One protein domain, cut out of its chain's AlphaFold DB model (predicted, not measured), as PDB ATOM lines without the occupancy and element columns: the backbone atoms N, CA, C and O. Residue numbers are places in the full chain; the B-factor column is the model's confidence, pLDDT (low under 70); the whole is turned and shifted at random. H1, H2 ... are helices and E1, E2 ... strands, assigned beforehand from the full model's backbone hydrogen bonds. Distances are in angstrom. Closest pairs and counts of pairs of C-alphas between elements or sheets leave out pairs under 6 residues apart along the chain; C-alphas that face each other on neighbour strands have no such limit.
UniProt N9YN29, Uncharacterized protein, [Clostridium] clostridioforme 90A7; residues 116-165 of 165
ATOM      1  N   LYS A 116      50.192  -6.884  14.631       84.88
ATOM      2  CA  LYS A 116      51.258  -6.049  15.185       84.88
ATOM      3  C   LYS A 116      50.714  -4.664  15.487       84.88
ATOM      4  O   LYS A 116      50.023  -4.077  14.656       84.88
ATOM      5  N   GLN A 117      51.080  -4.126  16.646       83.56
ATOM      6  CA  GLN A 117      50.663  -2.788  17.055       83.56
ATOM      7  C   GLN A 117      51.067  -1.726  16.026       83.56
ATOM      8  O   GLN A 117      50.217  -0.945  15.614       83.56
ATOM      9  N   ASP A 118      52.300  -1.772  15.518       87.50
ATOM     10  CA  ASP A 118      52.781  -0.850  14.481       87.50
ATOM     11  C   ASP A 118      51.894  -0.839  13.227       87.50
ATOM     12  O   ASP A 118      51.721   0.194  12.583       87.50
ATOM     13  N   ASP A 119      51.336  -1.990  12.846       87.19
ATOM     14  CA  ASP A 119      50.467  -2.086  11.674       87.19
ATOM     15  C   ASP A 119      49.059  -1.560  11.983       87.19
ATOM     16  O   ASP A 119      48.467  -0.879  11.147       87.19
ATOM     17  N   ILE A 120      48.559  -1.775  13.206       86.81
ATOM     18  CA  ILE A 120      47.310  -1.163  13.691       86.81
ATOM     19  C   ILE A 120      47.442   0.364  13.718       86.81
ATOM     20  O   ILE A 120      46.550   1.060  13.240       86.81
ATOM     21  N   GLU A 121      48.556   0.894  14.222       87.62
ATOM     22  CA  GLU A 121      48.821   2.335  14.285       87.62
ATOM     23  C   GLU A 121      48.919   2.958  12.887       87.62
ATOM     24  O   GLU A 121      48.364   4.032  12.646       87.62
ATOM     25  N   LYS A 122      49.542   2.262  11.926       91.12
ATOM     26  CA  LYS A 122      49.541   2.696  10.519       91.12
ATOM     27  C   LYS A 122      48.129   2.757   9.946       91.12
ATOM     28  O   LYS A 122      47.803   3.744   9.294       91.12
ATOM     29  N   ILE A 123      47.298   1.736  10.184       88.56
ATOM     30  CA  ILE A 123      45.901   1.714   9.717       88.56
ATOM     31  C   ILE A 123      45.106   2.846  10.379       88.56
ATOM     32  O   ILE A 123      44.369   3.556   9.697       88.56
ATOM     33  N   ALA A 124      45.306   3.066  11.681       86.69
ATOM     34  CA  ALA A 124      44.689   4.159  12.425       86.69
ATOM     35  C   ALA A 124      45.082   5.541  11.888       86.69
ATOM     36  O   ALA A 124      44.321   6.483  12.038       86.69
ATOM     37  N   GLY A 125      46.239   5.688  11.241       87.31
ATOM     38  CA  GLY A 125      46.666   6.952  10.638       87.31
ATOM     39  C   GLY A 125      46.068   7.255   9.257       87.31
ATOM     40  O   GLY A 125      46.269   8.357   8.748       87.31
ATOM     41  N   VAL A 126      45.367   6.310   8.620       89.31
ATOM     42  CA  VAL A 126      44.875   6.470   7.241       89.31
ATOM     43  C   VAL A 126      43.737   7.496   7.179       89.31
ATOM     44  O   VAL A 126      42.805   7.467   7.987       89.31
ATOM     45  N   GLU A 127      43.785   8.399   6.193       85.19
ATOM     46  CA  GLU A 127      42.713   9.369   5.937       85.19
ATOM     47  C   GLU A 127      41.380   8.638   5.709       85.19
ATOM     48  O   GLU A 127      41.289   7.707   4.911       85.19
ATOM     49  N   GLY A 128      40.341   9.036   6.444       81.56
ATOM     50  CA  GLY A 128      39.045   8.350   6.445       81.56
ATOM     51  C   GLY A 128      38.925   7.190   7.443       81.56
ATOM     52  O   GLY A 128      37.809   6.748   7.690       81.56
ATOM     53  N   ILE A 129      40.022   6.745   8.071       82.56
ATOM     54  CA  ILE A 129      40.022   5.777   9.187       82.56
ATOM     55  C   ILE A 129      40.400   6.456  10.508       82.56
ATOM     56  O   ILE A 129      39.821   6.125  11.533       82.56
ATOM     57  N   ALA A 130      41.281   7.459  10.491       83.75
ATOM     58  CA  ALA A 130      41.795   8.126  11.696       83.75
ATOM     59  C   ALA A 130      40.742   8.763  12.620       83.75
ATOM     60  O   ALA A 130      41.021   9.044  13.782       83.75
ATOM     61  N   GLY A 131      39.526   8.987  12.117       76.25
ATOM     62  CA  GLY A 131      38.388   9.434  12.921       76.25
ATOM     63  C   GLY A 131      37.620   8.309  13.628       76.25
ATOM     64  O   GLY A 131      36.690   8.597  14.372       76.25
ATOM     65  N   TYR A 132      37.958   7.043  13.403       79.56
ATOM     66  CA  TYR A 132      37.179   5.890  13.848       79.56
ATOM     67  C   TYR A 132      37.936   5.070  14.893       79.56
ATOM     68  O   TYR A 132      39.161   4.965  14.868       79.56
ATOM     69  N   ASN A 133      37.187   4.432  15.794       80.25
ATOM     70  CA  ASN A 133      37.760   3.453  16.712       80.25
ATOM     71  C   ASN A 133      38.131   2.181  15.943       80.25
ATOM     72  O   ASN A 133      37.327   1.682  15.156       80.25
ATOM     73  N   ILE A 134      39.314   1.631  16.203       82.44
ATOM     74  CA  ILE A 134      39.717   0.322  15.686       82.44
ATOM     75  C   ILE A 134      39.603  -0.697  16.814       82.44
ATOM     76  O   ILE A 134      40.127  -0.495  17.908       82.44
ATOM     77  N   THR A 135      38.916  -1.797  16.537       79.88
ATOM     78  CA  THR A 135      38.724  -2.911  17.467       79.88
ATOM     79  C   THR A 135      39.220  -4.200  16.826       79.88
ATOM     80  O   THR A 135      39.123  -4.369  15.615       79.88
ATOM     81  N   THR A 136      39.798  -5.099  17.620       72.19
ATOM     82  CA  THR A 136      40.293  -6.410  17.154       72.19
ATOM     83  C   THR A 136      39.387  -7.556  17.585       72.19
ATOM     84  O   THR A 136      39.352  -8.590  16.931       72.19
ATOM     85  N   VAL A 137      38.634  -7.371  18.672       68.12
ATOM     86  CA  VAL A 137      37.618  -8.308  19.156       68.12
ATOM     87  C   VAL A 137      36.461  -7.494  19.737       68.12
ATOM     88  O   VAL A 137      36.697  -6.682  20.640       68.12
ATOM     89  N   PRO A 138      35.212  -7.698  19.284       59.53
ATOM     90  CA  PRO A 138      34.050  -7.149  19.960       59.53
ATOM     91  C   PRO A 138      33.829  -7.972  21.230       59.53
ATOM     92  O   PRO A 138      33.206  -9.026  21.205       59.53
ATOM     93  N   THR A 139      34.404  -7.530  22.346       54.34
ATOM     94  CA  THR A 139      34.117  -8.141  23.649       54.34
ATOM     95  C   THR A 139      33.012  -7.336  24.309       54.34
ATOM     96  O   THR A 139      33.184  -6.136  24.540       54.34
ATOM     97  N   ALA A 140      31.885  -7.975  24.623       54.19
ATOM     98  CA  ALA A 140      30.853  -7.353  25.439       54.19
ATOM     99  C   ALA A 140      31.467  -6.878  26.769       54.19
ATOM    100  O   ALA A 140      32.014  -7.662  27.549       54.19
ATOM    101  N   VAL A 141      31.418  -5.572  27.023       48.78
ATOM    102  CA  VAL A 141      31.965  -4.999  28.253       48.78
ATOM    103  C   VAL A 141      31.040  -5.385  29.404       48.78
ATOM    104  O   VAL A 141      29.950  -4.831  29.540       48.78
ATOM    105  N   LYS A 142      31.482  -6.294  30.281       53.41
ATOM    106  CA  LYS A 142      30.841  -6.485  31.589       53.41
ATOM    107  C   LYS A 142      31.203  -5.293  32.473       53.41
ATOM    108  O   LYS A 142      32.157  -5.333  33.248       53.41
ATOM    109  N   HIS A 143      30.495  -4.178  32.292       52.50
ATOM    110  CA  HIS A 143      30.643  -3.019  33.165       52.50
ATOM    111  C   HIS A 143      30.405  -3.478  34.612       52.50
ATOM    112  O   HIS A 143      29.546  -4.320  34.852       52.50
ATOM    113  N   LYS A 144      31.142  -2.937  35.591       52.75
ATOM    114  CA  LYS A 144      31.127  -3.415  36.994       52.75
ATOM    115  C   LYS A 144      29.721  -3.506  37.623       52.75
ATOM    116  O   LYS A 144      29.527  -4.248  38.577       52.75
ATOM    117  N   ASN A 145      28.761  -2.770  37.066       67.94
ATOM    118  CA  ASN A 145      27.370  -2.695  37.519       67.94
ATOM    119  C   ASN A 145      26.375  -3.341  36.533       67.94
ATOM    120  O   ASN A 145      25.188  -3.037  36.591       67.94
ATOM    121  N   PHE A 146      26.850  -4.148  35.587       59.78
ATOM    122  CA  PHE A 146      26.023  -4.833  34.601       59.78
ATOM    123  C   PHE A 146      26.241  -6.338  34.745       59.78
ATOM    124  O   PHE A 146      27.349  -6.846  34.555       59.78
ATOM    125  N   GLU A 147      25.182  -7.052  35.106       65.25
ATOM    126  CA  GLU A 147      25.151  -8.504  35.002       65.25
ATOM    127  C   GLU A 147      24.734  -8.867  33.576       65.25
ATOM    128  O   GLU A 147      23.767  -8.322  33.041       65.25
ATOM    129  N   ARG A 148      25.511  -9.744  32.931       65.12
ATOM    130  CA  ARG A 148      25.119 -10.339  31.654       65.12
ATOM    131  C   ARG A 148      23.886 -11.200  31.930       65.12
ATOM    132  O   ARG A 148      23.860 -11.914  32.929       65.12
ATOM    133  N   ILE A 149      22.867 -11.087  31.081       68.56
ATOM    134  CA  ILE A 149      21.716 -11.990  31.124       68.56
ATOM    135  C   ILE A 149      22.220 -13.322  30.568       68.56
ATOM    136  O   ILE A 149      22.344 -13.478  29.356       68.56
ATOM    137  N   GLU A 150      22.611 -14.216  31.468       68.62
ATOM    138  CA  GLU A 150      23.018 -15.581  31.141       68.62
ATOM    139  C   GLU A 150      21.787 -16.490  31.196       68.62
ATOM    140  O   GLU A 150      20.978 -16.391  32.124       68.62
ATOM    141  N   ASP A 151      21.665 -17.393  30.235       75.25
ATOM    142  CA  ASP A 151      20.815 -18.568  30.351       75.25
ATOM    143  C   ASP A 151      21.590 -19.646  31.116       75.25
ATOM    144  O   ASP A 151      22.640 -20.112  30.675       75.25
ATOM    145  N   ALA A 152      21.079 -20.034  32.285       77.44
ATOM    146  CA  ALA A 152      21.733 -21.011  33.151       77.44
ATOM    147  C   ALA A 152      21.846 -22.404  32.510       77.44
ATOM    148  O   ALA A 152      22.697 -23.192  32.927       77.44
ATOM    149  N   ASP A 153      21.013 -22.696  31.508       83.25
ATOM    150  CA  ASP A 153      20.966 -23.993  30.839       83.25
ATOM    151  C   ASP A 153      21.841 -24.048  29.571       83.25
ATOM    152  O   ASP A 153      21.961 -25.109  28.952       83.25
ATOM    153  N   THR A 154      22.503 -22.941  29.200       73.00
ATOM    154  CA  THR A 154      23.280 -22.836  27.957       73.00
ATOM    155  C   THR A 154      24.733 -22.409  28.213       73.00
ATOM    156  O   THR A 154      25.008 -21.430  28.903       73.00
ATOM    157  N   ASP A 155      25.705 -23.121  27.622       75.00
ATOM    158  CA  ASP A 155      27.117 -22.707  27.659       75.00
ATOM    159  C   ASP A 155      27.354 -21.530  26.707       75.00
ATOM    160  O   ASP A 155      27.493 -21.684  25.493       75.00
ATOM    161  N   GLN A 156      27.421 -20.339  27.289       68.88
ATOM    162  CA  GLN A 156      27.630 -19.085  26.577       68.88
ATOM    163  C   GLN A 156      29.088 -18.589  26.673       68.88
ATOM    164  O   GLN A 156      29.357 -17.397  26.491       68.88
ATOM    165  N   THR A 157      30.059 -19.470  26.957       68.50
ATOM    166  CA  THR A 157      31.490 -19.106  27.074       68.50
ATOM    167  C   THR A 157      32.037 -18.444  25.801       68.50
ATOM    168  O   THR A 157      32.868 -17.543  25.889       68.50
ATOM    169  N   ASN A 158      31.528 -18.833  24.625       64.50
ATOM    170  CA  ASN A 158      31.914 -18.271  23.323       64.50
ATOM    171  C   ASN A 158      30.845 -17.348  22.704       64.50
ATOM    172  O   ASN A 158      30.935 -17.007  21.524       64.50
ATOM    173  N   ASP A 159      29.837 -16.923  23.474       66.75
ATOM    174  CA  ASP A 159      28.866 -15.911  23.040       66.75
ATOM    175  C   ASP A 159      29.444 -14.503  23.259       66.75
ATOM    176  O   ASP A 159      29.135 -13.793  24.222       66.75
ATOM    177  N   PHE A 160      30.363 -14.118  22.373       59.34
ATOM    178  CA  PHE A 160      31.054 -12.826  22.433       59.34
ATOM    179  C   PHE A 160      30.132 -11.634  22.136       59.34
ATOM    180  O   PHE A 160      30.448 -10.507  22.523       59.34
ATOM    181  N   GLN A 161      28.998 -11.878  21.470       60.25
ATOM    182  CA  GLN A 161      28.032 -10.847  21.086       60.25
ATOM    183  C   GLN A 161      26.900 -10.681  22.112       60.25
ATOM    184  O   GLN A 161      26.219  -9.657  22.087       60.25
ATOM    185  N   GLY A 162      26.734 -11.630  23.041       55.66
ATOM    186  CA  GLY A 162      25.695 -11.594  24.071       55.66
ATOM    187  C   GLY A 162      24.287 -11.754  23.499       55.66
ATOM    188  O   GLY A 162      23.332 -11.226  24.071       55.66
ATOM    189  N   VAL A 163      24.171 -12.414  22.344       55.28
ATOM    190  CA  VAL A 163      22.902 -12.683  21.667       55.28
ATOM    191  C   VAL A 163      22.808 -14.190  21.486       55.28
ATOM    192  O   VAL A 163      23.381 -14.750  20.553       55.28
ATOM    193  N   LEU A 164      22.058 -14.836  22.378       49.03
ATOM    194  CA  LEU A 164      21.507 -16.160  22.113       49.03
ATOM    195  C   LEU A 164      20.707 -16.091  20.801       49.03
ATOM    196  O   LEU A 164      19.774 -15.290  20.696       49.03
ATOM    197  N   LEU A 165      21.100 -16.891  19.807       43.94
ATOM    198  CA  LEU A 165      20.259 -17.221  18.651       43.94
ATOM    199  C   LEU A 165      19.261 -18.314  19.027       43.94
ATOM    200  O   LEU A 165      19.697 -19.296  19.669       43.94
TER     201      LEU A 165
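This is residues 116 to 165 of the 165 residues of an uncharacterized protein of [Clostridium] clostridioforme 90A7 (UniProt N9YN29). This is a stretch with little regular structure: the short helix H1 near one end, the small strand E1 after it, and a long unnamed tail, residues 136 to 165, that makes much of the length. Residues 142 to 147 of the tail stick out as a free loop, and beyond residue 153 the tail folds back. The printed part has 50 residues, with 11 in named elements, class mixed; it is extended, with a radius of gyration of the C-alphas of 16.0 A, and spans 46 by 21 by 19 A.

H1, residues 117 to 124, begins at C-alpha 117 (50.663, -2.788, 17.055) and is 10.3 A long. E1, residues 133 to 135, ends at C-alpha 135 (38.724, -2.911, 17.467).

The closest C-alphas of H1 and E1, those of Ala 124 and Ile 134, are 7.1 A apart. In H1 every O i to N i+4 pair is within hydrogen-bond range. E1 pairs with no named strand.

The C-alphas farthest apart, of Glu 127 and Asp 153, are 47.0 A apart. The printed part has no cut, and the link from H1 to E1 is short. Residues 137 to 150 and 156 to 165 have pLDDT under 70.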